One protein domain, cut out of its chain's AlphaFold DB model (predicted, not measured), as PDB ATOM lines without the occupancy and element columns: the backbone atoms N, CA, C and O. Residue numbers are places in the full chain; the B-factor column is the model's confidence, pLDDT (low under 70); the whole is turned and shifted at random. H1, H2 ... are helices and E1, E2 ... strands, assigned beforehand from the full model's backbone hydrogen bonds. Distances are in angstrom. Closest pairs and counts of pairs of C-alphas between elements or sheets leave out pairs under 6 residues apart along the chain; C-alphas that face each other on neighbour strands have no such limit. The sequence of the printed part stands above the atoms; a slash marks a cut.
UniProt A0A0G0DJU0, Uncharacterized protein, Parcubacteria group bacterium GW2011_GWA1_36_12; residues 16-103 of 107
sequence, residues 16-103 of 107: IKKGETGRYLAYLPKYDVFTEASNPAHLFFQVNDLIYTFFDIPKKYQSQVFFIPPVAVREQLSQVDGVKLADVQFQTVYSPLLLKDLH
ATOM      1  N   ILE A  16     -33.270 -62.654  26.106       91.62
ATOM      2  CA  ILE A  16     -34.404 -61.771  25.822       91.62
ATOM      3  C   ILE A  16     -35.525 -62.580  25.185       91.62
ATOM      4  O   ILE A  16     -35.306 -63.286  24.202       91.62
ATOM      5  N   LYS A  17     -36.742 -62.430  25.712       88.75
ATOM      6  CA  LYS A  17     -37.952 -63.025  25.138       88.75
ATOM      7  C   LYS A  17     -39.117 -62.041  25.139       88.75
ATOM      8  O   LYS A  17     -39.235 -61.206  26.035       88.75
ATOM      9  N   LYS A  18     -40.008 -62.174  24.155       86.62
ATOM     10  CA  LYS A  18     -41.342 -61.563  24.198       86.62
ATOM     11  C   LYS A  18     -42.265 -62.526  24.950       86.62
ATOM     12  O   LYS A  18     -42.346 -63.699  24.600       86.62
ATOM     13  N   GLY A  19     -42.872 -62.057  26.032       79.50
ATOM     14  CA  GLY A  19     -43.857 -62.797  26.812       79.50
ATOM     15  C   GLY A  19     -45.233 -62.783  26.150       79.50
ATOM     16  O   GLY A  19     -45.532 -61.928  25.316       79.50
ATOM     17  N   GLU A  20     -46.092 -63.713  26.564       77.25
ATOM     18  CA  GLU A  20     -47.454 -63.889  26.030       77.25
ATOM     19  C   GLU A  20     -48.348 -62.656  26.240       77.25
ATOM     20  O   GLU A  20     -49.265 -62.403  25.469       77.25
ATOM     21  N   THR A  21     -48.041 -61.840  27.251       78.19
ATOM     22  CA  THR A  21     -48.756 -60.599  27.585       78.19
ATOM     23  C   THR A  21     -48.323 -59.391  26.745       78.19
ATOM     24  O   THR A  21     -48.716 -58.263  27.039       78.19
ATOM     25  N   GLY A  22     -47.462 -59.590  25.739       80.75
ATOM     26  CA  GLY A  22     -46.879 -58.515  24.928       80.75
ATOM     27  C   GLY A  22     -45.739 -57.754  25.619       80.75
ATOM     28  O   GLY A  22     -45.106 -56.902  25.000       80.75
ATOM     29  N   ARG A  23     -45.433 -58.076  26.884       88.88
ATOM     30  CA  ARG A  23     -44.268 -57.543  27.603       88.88
ATOM     31  C   ARG A  23     -42.997 -58.245  27.149       88.88
ATOM     32  O   ARG A  23     -42.998 -59.432  26.839       88.88
ATOM     33  N   TYR A  24     -41.895 -57.522  27.156       90.25
ATOM     34  CA  TYR A  24     -40.571 -58.063  26.903       90.25
ATOM     35  C   TYR A  24     -39.890 -58.352  28.232       90.25
ATOM     36  O   TYR A  24     -39.985 -57.542  29.151       90.25
ATOM     37  N   LEU A  25     -39.186 -59.475  28.318       92.94
ATOM     38  CA  LEU A  25     -38.438 -59.892  29.498       92.94
ATOM     39  C   LEU A  25     -36.973 -60.084  29.124       92.94
ATOM     40  O   LEU A  25     -36.667 -60.705  28.104       92.94
ATOM     41  N   ALA A  26     -36.085 -59.569  29.966       94.19
ATOM     42  CA  ALA A  26     -34.655 -59.811  29.896       94.19
ATOM     43  C   ALA A  26     -34.194 -60.501  31.184       94.19
ATOM     44  O   ALA A  26     -34.468 -60.014  32.281       94.19
ATOM     45  N   TYR A  27     -33.510 -61.632  31.044       95.12
ATOM     46  CA  TYR A  27     -33.055 -62.482  32.141       95.12
ATOM     47  C   TYR A  27     -31.533 -62.627  32.115       95.12
ATOM     48  O   TYR A  27     -30.942 -62.851  31.060       95.12
ATOM     49  N   LEU A  28     -30.892 -62.488  33.273       95.06
ATOM     50  CA  LEU A  28     -29.457 -62.681  33.463       95.06
ATOM     51  C   LEU A  28     -29.244 -64.010  34.214       95.06
ATOM     52  O   LEU A  28     -29.146 -64.007  35.445       95.06
ATOM     53  N   PRO A  29     -29.136 -65.152  33.508       92.88
ATOM     54  CA  PRO A  29     -29.245 -66.484  34.110       92.88
ATOM     55  C   PRO A  29     -28.206 -66.791  35.183       92.88
ATOM     56  O   PRO A  29     -28.497 -67.460  36.165       92.88
ATOM     57  N   LYS A  30     -26.984 -66.274  35.031       94.12
ATOM     58  CA  LYS A  30     -25.903 -66.493  36.003       94.12
ATOM     59  C   LYS A  30     -26.186 -65.862  37.374       94.12
ATOM     60  O   LYS A  30     -25.562 -66.250  38.358       94.12
ATOM     61  N   TYR A  31     -27.063 -64.866  37.414       93.56
ATOM     62  CA  TYR A  31     -27.326 -64.036  38.586       93.56
ATOM     63  C   TYR A  31     -28.745 -64.211  39.126       93.56
ATOM     64  O   TYR A  31     -29.050 -63.625  40.155       93.56
ATOM     65  N   ASP A  32     -29.576 -65.000  38.438       95.81
ATOM     66  CA  ASP A  32     -30.986 -65.222  38.765       95.81
ATOM     67  C   ASP A  32     -31.776 -63.911  38.953       95.81
ATOM     68  O   ASP A  32     -32.549 -63.729  39.890       95.81
ATOM     69  N   VAL A  33     -31.540 -62.946  38.057       95.69
ATOM     70  CA  VAL A  33     -32.245 -61.656  38.050       95.69
ATOM     71  C   VAL A  33     -32.840 -61.372  36.684       95.69
ATOM     72  O   VAL A  33     -32.264 -61.717  35.649       95.69
ATOM     73  N   PHE A  34     -33.994 -60.713  36.672       96.19
ATOM     74  CA  PHE A  34     -34.693 -60.338  35.452       96.19
ATOM     75  C   PHE A  34     -35.269 -58.928  35.544       96.19
ATOM     76  O   PHE A  34     -35.397 -58.350  36.623       96.19
ATOM     77  N   THR A  35     -35.619 -58.384  34.386       96.00
ATOM     78  CA  THR A  35     -36.357 -57.131  34.247       96.00
ATOM     79  C   THR A  35     -37.306 -57.208  33.054       96.00
ATOM     80  O   THR A  35     -37.163 -58.088  32.197       96.00
ATOM     81  N   GLU A  36     -38.295 -56.321  32.992       94.94
ATOM     82  CA  GLU A  36     -39.341 -56.370  31.975       94.94
ATOM     83  C   GLU A  36     -39.860 -54.993  31.561       94.94
ATOM     84  O   GLU A  36     -39.970 -54.064  32.355       94.94
ATOM     85  N   ALA A  37     -40.253 -54.865  30.296       92.38
ATOM     86  CA  ALA A  37     -40.777 -53.616  29.764       92.38
ATOM     87  C   ALA A  37     -41.885 -53.842  28.734       92.38
ATOM     88  O   ALA A  37     -41.991 -54.896  28.115       92.38
ATOM     89  N   SER A  38     -42.704 -52.814  28.509       89.94
ATOM     90  CA  SER A  38     -43.785 -52.836  27.514       89.94
ATOM     91  C   SER A  38     -43.308 -52.658  26.070       89.94
ATOM     92  O   SER A  38     -44.088 -52.861  25.150       89.94
ATOM     93  N   ASN A  39     -42.055 -52.255  25.852       87.62
ATOM     94  CA  ASN A  39     -41.483 -52.092  24.518       87.62
ATOM     95  C   ASN A  39     -39.970 -52.385  24.517       87.62
ATOM     96  O   ASN A  39     -39.329 -52.260  25.569       87.62
ATOM     97  N   PRO A  40     -39.376 -52.717  23.354       87.38
ATOM     98  CA  PRO A  40     -37.963 -53.083  23.263       87.38
ATOM     99  C   PRO A  40     -37.002 -51.980  23.712       87.38
ATOM    100  O   PRO A  40     -36.019 -52.259  24.394       87.38
ATOM    101  N   ALA A  41     -37.281 -50.721  23.360       87.19
ATOM    102  CA  ALA A  41     -36.398 -49.607  23.701       87.19
ATOM    103  C   ALA A  41     -36.296 -49.436  25.221       87.19
ATOM    104  O   ALA A  41     -35.198 -49.330  25.767       87.19
ATOM    105  N   HIS A  42     -37.434 -49.487  25.914       89.94
ATOM    106  CA  HIS A  42     -37.479 -49.405  27.367       89.94
ATOM    107  C   HIS A  42     -36.828 -50.623  28.034       89.94
ATOM    108  O   HIS A  42     -36.128 -50.452  29.029       89.94
ATOM    109  N   LEU A  43     -36.958 -51.823  27.452       92.06
ATOM    110  CA  LEU A  43     -36.273 -53.013  27.963       92.06
ATOM    111  C   LEU A  43     -34.757 -52.805  28.017       92.06
ATOM    112  O   LEU A  43     -34.128 -53.137  29.016       92.06
ATOM    113  N   PHE A  44     -34.163 -52.227  26.972       91.00
ATOM    114  CA  PHE A  44     -32.715 -52.014  26.938       91.00
ATOM    115  C   PHE A  44     -32.260 -51.027  28.012       91.00
ATOM    116  O   PHE A  44     -31.230 -51.258  28.647       91.00
ATOM    117  N   PHE A  45     -33.034 -49.971  28.276       92.56
ATOM    118  CA  PHE A  45     -32.756 -49.074  29.400       92.56
ATOM    119  C   PHE A  45     -32.840 -49.805  30.743       92.56
ATOM    120  O   PHE A  45     -31.934 -49.662  31.561       92.56
ATOM    121  N   GLN A  46     -33.859 -50.643  30.945       95.50
ATOM    122  CA  GLN A  46     -34.010 -51.390  32.192       95.50
ATOM    123  C   GLN A  46     -32.936 -52.461  32.399       95.50
ATOM    124  O   GLN A  46     -32.502 -52.672  33.525       95.50
ATOM    125  N   VAL A  47     -32.451 -53.111  31.337       95.25
ATOM    126  CA  VAL A  47     -31.317 -54.046  31.439       95.25
ATOM    127  C   VAL A  47     -30.063 -53.320  31.916       95.25
ATOM    128  O   VAL A  47     -29.335 -53.838  32.760       95.25
ATOM    129  N   ASN A  48     -29.818 -52.112  31.409       94.94
ATOM    130  CA  ASN A  48     -28.698 -51.300  31.870       94.94
ATOM    131  C   ASN A  48     -28.866 -50.880  33.333       94.94
ATOM    132  O   ASN A  48     -27.931 -51.046  34.109       94.94
ATOM    133  N   ASP A  49     -30.057 -50.430  33.730       95.38
ATOM    134  CA  ASP A  49     -30.358 -50.076  35.122       95.38
ATOM    135  C   ASP A  49     -30.185 -51.269  36.082       95.38
ATOM    136  O   ASP A  49     -29.557 -51.142  37.137       95.38
ATOM    137  N   LEU A  50     -30.630 -52.461  35.667       95.62
ATOM    138  CA  LEU A  50     -30.428 -53.718  36.388       95.62
ATOM    139  C   LEU A  50     -28.939 -54.041  36.553       95.62
ATOM    140  O   LEU A  50     -28.502 -54.339  37.660       95.62
ATOM    141  N   ILE A  51     -28.144 -53.957  35.481       93.56
ATOM    142  CA  ILE A  51     -26.690 -54.190  35.532       93.56
ATOM    143  C   ILE A  51     -26.016 -53.170  36.459       93.56
ATOM    144  O   ILE A  51     -25.166 -53.538  37.272       93.56
ATOM    145  N   TYR A  52     -26.390 -51.893  36.375       94.06
ATOM    146  CA  TYR A  52     -25.795 -50.844  37.205       94.06
ATOM    147  C   TYR A  52     -26.089 -51.052  38.677       94.06
ATOM    148  O   TYR A  52     -25.179 -50.936  39.497       94.06
ATOM    149  N   THR A  53     -27.335 -51.390  38.985       93.38
ATOM    150  CA  THR A  53     -27.788 -51.644  40.348       93.38
ATOM    151  C   THR A  53     -27.155 -52.916  40.901       93.38
ATOM    152  O   THR A  53     -26.600 -52.895  41.993       93.38
ATOM    153  N   PHE A  54     -27.154 -54.008  40.136       93.75
ATOM    154  CA  PHE A  54     -26.650 -55.300  40.602       93.75
ATOM    155  C   PHE A  54     -25.133 -55.301  40.856       93.75
ATOM    156  O   PHE A  54     -24.658 -55.939  41.795       93.75
ATOM    157  N   PHE A  55     -24.357 -54.590  40.032       91.81
ATOM    158  CA  PHE A  55     -22.894 -54.529  40.158       91.81
ATOM    159  C   PHE A  55     -22.377 -53.271  40.870       91.81
ATOM    160  O   PHE A  55     -21.161 -53.048  40.880       91.81
ATOM    161  N   ASP A  56     -23.262 -52.457  41.455       91.69
ATOM    162  CA  ASP A  56     -22.937 -51.175  42.094       91.69
ATOM    163  C   ASP A  56     -22.103 -50.243  41.190       91.69
ATOM    164  O   ASP A  56     -21.111 -49.651  41.629       91.69
ATOM    165  N   ILE A  57     -22.442 -50.131  39.898       88.81
ATOM    166  CA  ILE A  57     -21.632 -49.357  38.943       88.81
ATOM    167  C   ILE A  57     -21.783 -47.852  39.217       88.81
ATOM    168  O   ILE A  57     -22.868 -47.292  39.020       88.81
ATOM    169  N   PRO A  58     -20.696 -47.138  39.580       89.69
ATOM    170  CA  PRO A  58     -20.766 -45.703  39.830       89.69
ATOM    171  C   PRO A  58     -21.191 -44.922  38.581       89.69
ATOM    172  O   PRO A  58     -20.686 -45.185  37.488       89.69
ATOM    173  N   LYS A  59     -22.021 -43.880  38.753       89.38
ATOM    174  CA  LYS A  59     -22.558 -43.047  37.653       89.38
ATOM    175  C   LYS A  59     -21.508 -42.593  36.630       89.38
ATOM    176  O   LYS A  59     -21.765 -42.626  35.433       89.38
ATOM    177  N   LYS A  60     -20.296 -42.240  37.078       89.25
ATOM    178  CA  LYS A  60     -19.187 -41.800  36.205       89.25
ATOM    179  C   LYS A  60     -18.695 -42.856  35.199       89.25
ATOM    180  O   LYS A  60     -17.986 -42.503  34.261       89.25
ATOM    181  N   TYR A  61     -19.040 -44.130  35.396       88.56
ATOM    182  CA  TYR A  61     -18.661 -45.238  34.513       88.56
ATOM    183  C   TYR A  61     -19.827 -45.788  33.683       88.56
ATOM    184  O   TYR A  61     -19.588 -46.573  32.771       88.56
ATOM    185  N   GLN A  62     -21.068 -45.368  33.939       88.25
ATOM    186  CA  GLN A  62     -22.250 -45.886  33.232       88.25
ATOM    187  C   GLN A  62     -22.261 -45.519  31.736       88.25
ATOM    188  O   GLN A  62     -22.842 -46.228  30.931       88.25
ATOM    189  N   SER A  63     -21.561 -44.459  31.317       85.88
ATOM    190  CA  SER A  63     -21.377 -44.151  29.889       85.88
ATOM    191  C   SER A  63     -20.357 -45.055  29.181       85.88
ATOM    192  O   SER A  63     -20.285 -45.050  27.957       85.88
ATOM    193  N   GLN A  64     -19.551 -45.810  29.936       86.19
ATOM    194  CA  GLN A  64     -18.494 -46.689  29.415       86.19
ATOM    195  C   GLN A  64     -18.902 -48.165  29.442       86.19
ATOM    196  O   GLN A  64     -18.329 -48.980  28.722       86.19
ATOM    197  N   VAL A  65     -19.874 -48.509  30.284       84.00
ATOM    198  CA  VAL A  65     -20.412 -49.857  30.433       84.00
ATOM    199  C   VAL A  65     -21.879 -49.777  30.074       84.00
ATOM    200  O   VAL A  65     -22.667 -49.363  30.905       84.00
ATOM    201  N   PHE A  66     -22.241 -50.146  28.849       85.19
ATOM    202  CA  PHE A  66     -23.635 -50.153  28.417       85.19
ATOM    203  C   PHE A  66     -23.915 -51.402  27.577       85.19
ATOM    204  O   PHE A  66     -23.139 -51.776  26.695       85.19
ATOM    205  N   PHE A  67     -25.027 -52.061  27.869       86.50
ATOM    206  CA  PHE A  67     -25.562 -53.176  27.113       86.50
ATOM    207  C   PHE A  67     -26.327 -52.662  25.889       86.50
ATOM    208  O   PHE A  67     -27.325 -51.952  26.021       86.50
ATOM    209  N   ILE A  68     -25.881 -53.073  24.700       87.69
ATOM    210  CA  ILE A  68     -26.597 -52.895  23.430       87.69
ATOM    211  C   ILE A  68     -26.709 -54.267  22.770       87.69
ATOM    212  O   ILE A  68     -25.674 -54.856  22.446       87.69
ATOM    213  N   PRO A  69     -27.924 -54.787  22.528       85.38
ATOM    214  CA  PRO A  69     -28.068 -56.016  21.766       85.38
ATOM    215  C   PRO A  69     -27.542 -55.847  20.330       85.38
ATOM    216  O   PRO A  69     -27.655 -54.758  19.749       85.38
ATOM    217  N   PRO A  70     -27.032 -56.922  19.706       86.94
ATOM    218  CA  PRO A  70     -26.685 -56.922  18.288       86.94
ATOM    219  C   PRO A  70     -27.836 -56.425  17.404       86.94
ATOM    220  O   PRO A  70     -29.007 -56.579  17.749       86.94
ATOM    221  N   VAL A  71     -27.507 -55.856  16.238       84.12
ATOM    222  CA  VAL A  71     -28.493 -55.326  15.271       84.12
ATOM    223  C   VAL A  71     -29.597 -56.346  14.974       84.12
ATOM    224  O   VAL A  71     -30.761 -56.023  15.168       84.12
ATOM    225  N   ALA A  72     -29.233 -57.589  14.645       84.06
ATOM    226  CA  ALA A  72     -30.192 -58.654  14.340       84.06
ATOM    227  C   ALA A  72     -31.196 -58.919  15.480       84.06
ATOM    228  O   ALA A  72     -32.378 -59.132  15.232       84.06
ATOM    229  N   VAL A  73     -30.750 -58.850  16.742       82.81
ATOM    230  CA  VAL A  73     -31.631 -59.017  17.912       82.81
ATOM    231  C   VAL A  73     -32.582 -57.828  18.040       82.81
ATOM    232  O   VAL A  73     -33.771 -58.005  18.293       82.81
ATOM    233  N   ARG A  74     -32.084 -56.602  17.836       84.25
ATOM    234  CA  ARG A  74     -32.923 -55.394  17.870       84.25
ATOM    235  C   ARG A  74     -33.977 -55.412  16.766       84.25
ATOM    236  O   ARG A  74     -35.126 -55.077  17.037       84.25
ATOM    237  N   GLU A  75     -33.604 -55.849  15.567       83.12
ATOM    238  CA  GLU A  75     -34.516 -56.009  14.433       83.12
ATOM    239  C   GLU A  75     -35.612 -57.031  14.745       83.12
ATOM    240  O   GLU A  75     -36.788 -56.702  14.611       83.12
ATOM    241  N   GLN A  76     -35.257 -58.213  15.257       81.56
ATOM    242  CA  GLN A  76     -36.224 -59.240  15.671       81.56
ATOM    243  C   GLN A  76     -37.212 -58.726  16.727       81.56
ATOM    244  O   GLN A  76     -38.413 -58.959  16.614       81.56
ATOM    245  N   LEU A  77     -36.733 -57.981  17.728       75.44
ATOM    246  CA  LEU A  77     -37.588 -57.415  18.778       75.44
ATOM    247  C   LEU A  77     -38.471 -56.259  18.281       75.44
ATOM    248  O   LEU A  77     -39.516 -55.998  18.877       75.44
ATOM    249  N   SER A  78     -38.055 -55.578  17.208       71.00
ATOM    250  CA  SER A  78     -38.776 -54.458  16.593       71.00
ATOM    251  C   SER A  78     -39.902 -54.868  15.642       71.00
ATOM    252  O   SER A  78     -40.678 -54.004  15.233       71.00
ATOM    253  N   GLN A  79     -40.036 -56.158  15.305       64.25
ATOM    254  CA  GLN A  79     -41.075 -56.653  14.395       64.25
ATOM    255  C   GLN A  79     -42.467 -56.737  15.063       64.25
ATOM    256  O   GLN A  79     -43.107 -57.780  15.018       64.25
ATOM    257  N   VAL A  80     -42.975 -55.600  15.579       55.53
ATOM    258  CA  VAL A  80     -44.345 -55.343  16.109       55.53
ATOM    259  C   VAL A  80     -44.480 -55.665  17.628       55.53
ATOM    260  O   VAL A  80     -44.099 -56.745  18.074       55.53
ATOM    261  N   ASP A  81     -44.847 -54.742  18.539       49.38
ATOM    262  CA  ASP A  81     -46.080 -53.926  18.627       49.38
ATOM    263  C   ASP A  81     -45.849 -52.407  18.759       49.38
ATOM    264  O   ASP A  81     -44.954 -51.936  19.462       49.38
ATOM    265  N   GLY A  82     -46.659 -51.634  18.030       54.12
ATOM    266  CA  GLY A  82     -46.407 -50.230  17.720       54.12
ATOM    267  C   GLY A  82     -46.878 -49.195  18.741       54.12
ATOM    268  O   GLY A  82     -47.884 -49.366  19.416       54.12
ATOM    269  N   VAL A  83     -46.206 -48.043  18.714       44.06
ATOM    270  CA  VAL A  83     -46.837 -46.722  18.824       44.06
ATOM    271  C   VAL A  83     -46.124 -45.808  17.831       44.06
ATOM    272  O   VAL A  83     -44.922 -45.574  17.942       44.06
ATOM    273  N   LYS A  84     -46.867 -45.285  16.851       46.44
ATOM    274  CA  LYS A  84     -46.470 -44.054  16.163       46.44
ATOM    275  C   LYS A  84     -46.455 -42.952  17.216       46.44
ATOM    276  O   LYS A  84     -47.513 -42.612  17.741       46.44
ATOM    277  N   LEU A  85     -45.288 -42.394  17.519       44.78
ATOM    278  CA  LEU A  85     -45.252 -41.092  18.170       44.78
ATOM    279  C   LEU A  85     -45.842 -40.090  17.171       44.78
ATOM    280  O   LEU A  85     -45.321 -39.950  16.067       44.78
ATOM    281  N   ALA A  86     -46.955 -39.447  17.529       53.31
ATOM    282  CA  ALA A  86     -47.277 -38.160  16.926       53.31
ATOM    283  C   ALA A  86     -46.188 -37.163  17.353       53.31
ATOM    284  O   ALA A  86     -45.646 -37.287  18.455       53.31
ATOM    285  N   ASP A  87     -45.850 -36.230  16.464       50.00
ATOM    286  CA  ASP A  87     -44.712 -35.323  16.609       50.00
ATOM    287  C   ASP A  87     -44.651 -34.685  18.002       50.00
ATOM    288  O   ASP A  87     -45.537 -33.931  18.410       50.00
ATOM    289  N   VAL A  88     -43.575 -34.966  18.738       53.88
ATOM    290  CA  VAL A  88     -43.275 -34.239  19.971       53.88
ATOM    291  C   VAL A  88     -42.655 -32.905  19.565       53.88
ATOM    292  O   VAL A  88     -41.464 -32.831  19.263       53.88
ATOM    293  N   GLN A  89     -43.451 -31.833  19.560       48.56
ATOM    294  CA  GLN A  89     -42.900 -30.478  19.581       48.56
ATOM    295  C   GLN A  89     -42.309 -30.221  20.966       48.56
ATOM    296  O   GLN A  89     -43.011 -29.864  21.912       48.56
ATOM    297  N   PHE A  90     -40.997 -30.387  21.093       55.03
ATOM    298  CA  PHE A  90     -40.288 -29.857  22.245       55.03
ATOM    299  C   PHE A  90     -40.259 -28.329  22.127       55.03
ATOM    300  O   PHE A  90     -39.434 -27.775  21.404       55.03
ATOM    301  N   GLN A  91     -41.130 -27.627  22.856       50.88
ATOM    302  CA  GLN A  91     -40.876 -26.222  23.177       50.88
ATOM    303  C   GLN A  91     -39.776 -26.170  24.240       50.88
ATOM    304  O   GLN A  91     -40.022 -25.943  25.422       50.88
ATOM    305  N   THR A  92     -38.529 -26.420  23.839       47.12
ATOM    306  CA  THR A  92     -37.388 -26.010  24.654       47.12
ATOM    307  C   THR A  92     -37.276 -24.501  24.540       47.12
ATOM    308  O   THR A  92     -36.634 -23.992  23.624       47.12
ATOM    309  N   VAL A  93     -37.882 -23.771  25.469       51.25
ATOM    310  CA  VAL A  93     -37.473 -22.391  25.705       51.25
ATOM    311  C   VAL A  93     -36.855 -22.326  27.088       51.25
ATOM    312  O   VAL A  93     -37.510 -22.024  28.076       51.25
ATOM    313  N   TYR A  94     -35.558 -22.622  27.149       50.66
ATOM    314  CA  TYR A  94     -34.735 -22.082  28.219       50.66
ATOM    315  C   TYR A  94     -33.536 -21.367  27.608       50.66
ATOM    316  O   TYR A  94     -32.472 -21.941  27.395       50.66
ATOM    317  N   SER A  95     -33.753 -20.090  27.290       49.31
ATOM    318  CA  SER A  95     -32.679 -19.137  27.039       49.31
ATOM    319  C   SER A  95     -32.586 -18.203  28.246       49.31
ATOM    320  O   SER A  95     -33.553 -17.493  28.529       49.31
ATOM    321  N   PRO A  96     -31.440 -18.135  28.940       52.19
ATOM    322  CA  PRO A  96     -31.209 -17.144  29.991       52.19
ATOM    323  C   PRO A  96     -31.311 -15.685  29.508       52.19
ATOM    324  O   PRO A  96     -31.436 -14.781  30.330       52.19
ATOM    325  N   LEU A  97     -31.277 -15.433  28.190       55.16
ATOM    326  CA  LEU A  97     -31.459 -14.097  27.607       55.16
ATOM    327  C   LEU A  97     -32.931 -13.652  27.586       55.16
ATOM    328  O   LEU A  97     -33.192 -12.460  27.689       55.16
ATOM    329  N   LEU A  98     -33.889 -14.587  27.559       52.16
ATOM    330  CA  LEU A  98     -35.330 -14.284  27.571       52.16
ATOM    331  C   LEU A  98     -35.833 -13.761  28.930       52.16
ATOM    332  O   LEU A  98     -36.873 -13.114  28.997       52.16
ATOM    333  N   LEU A  99     -35.083 -13.991  30.014       46.91
ATOM    334  CA  LEU A  99     -35.388 -13.462  31.350       46.91
ATOM    335  C   LEU A  99     -35.068 -11.965  31.494       46.91
ATOM    336  O   LEU A  99     -35.664 -11.305  32.342       46.91
ATOM    337  N   LYS A 100     -34.165 -11.404  30.675       49.19
ATOM    338  CA  LYS A 100     -33.865  -9.961  30.713       49.19
ATOM    339  C   LYS A 100     -34.956  -9.115  30.054       49.19
ATOM    340  O   LYS A 100     -35.226  -8.021  30.541       49.19
ATOM    341  N   ASP A 101     -35.627  -9.641  29.034       51.34
ATOM    342  CA  ASP A 101     -36.682  -8.914  28.315       51.34
ATOM    343  C   ASP A 101     -38.045  -8.951  29.033       51.34
ATOM    344  O   ASP A 101     -38.910  -8.112  28.785       51.34
ATOM    345  N   LEU A 102     -38.237  -9.877  29.980       50.66
ATOM    346  CA  LEU A 102     -39.466  -9.990  30.778       50.66
ATOM    347  C   LEU A 102     -39.544  -9.003  31.956       50.66
ATOM    348  O   LEU A 102     -40.630  -8.781  32.485       50.66
ATOM    349  N   HIS A 103     -38.430  -8.375  32.345       49.62
ATOM    350  CA  HIS A 103     -38.398  -7.369  33.416       49.62
ATOM    351  C   HIS A 103     -38.423  -5.913  32.921       49.62
ATOM    352  O   HIS A 103     -38.371  -5.003  33.744       49.62
TER     353      HIS A 103
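AT A GLANCE: This is residues 16 to 103 of the 107 residues of an uncharacterized protein of Parcubacteria group bacterium GW2011_GWA1_36_12 (UniProt A0A0G0DJU0). What does the domain look like? A small sheet of three strands has one long helix, H1, over one face, while residues 55 to 70 fold back from the far end of H1 to a short helix, H2, near its first residue. From this body a thin tail, residues 84 to 103 with little H3 in it, sticks out and makes the length. What is it built of? The printed part has 88 residues, under half in named elements, in the order E1 E2 E3 H1 H2 H3; the sheet runs E1 - E2 - E3, all antiparallel, and the class is mixed, helices and strands. The whole is extended, with a radius of gyration of the C-alphas of 18.6 A and spans of 60 by 35 by 23 A.

HOW THE PARTS SIT: How do the strands pair? E1, residues 16 to 18, E2, residues 24 to 28, and E3, residues 33 to 37, form a meander, each strand the antiparallel neighbour of the one before. E1 and E2 are a hairpin, with N 17 and O 25 within hydrogen-bond range at 3.0 A. E2 and E3 are a hairpin too, with N 26 and O 35 within range at 2.9 A. What is on the sheet? H1, residues 40 to 54, is on one face at a height over the sheet of 7.8 A, making two layers, a sheet with a helix on one face. H1 runs along the strands, but only just, at 28 degrees to E3 on the local plane; their closest C-alphas, of Ala 37 and Leu 43, are 4.9 A apart. Where are the other helices? H2, residues 71 to 78, only grazes the sheet with residues 73 to 77, and only just touches H1, with 3 pairs of C-alphas within 8 A, by residue 40 of H1 alone; the closest C-alphas, of Pro 40 and Leu 77, are 6.2 A apart. H1 and H2 run opposite ways at a steep tilt of 66 degrees. H3, residues 98 to 101, is apart from H1 and H2. Are the helix backbones complete? In H1 and H2 every O i to N i+4 pair is within hydrogen-bond range; H3 is too short for such a pair.

IN THESE COORDINATES: Where does the sheet begin? E1 begins at C-alpha 16, (-34.404, -61.771, 25.822). How long are the longer elements? From first to last C-alpha E2 is 13.7 A, E3 14.4 A, H1 20.8 A and H2 10.4 A. Where does H3 end? H3 ends at C-alpha 101, (-36.682, -8.914, 28.315).

THE WHOLE: How large is it? The two C-alphas farthest apart, of Lys 30 and His 103, are 60.5 A apart; the body without the free tail spans 35 by 23 by 20 A. Which links are long? H1 to H2, 16 residues, and H2 to H3, 19 residues, are long links, and the printed part has no cut. Where is confidence low? Residues 79 to 103 have pLDDT under 70, against a mean of 78.3 for the printed part of this model.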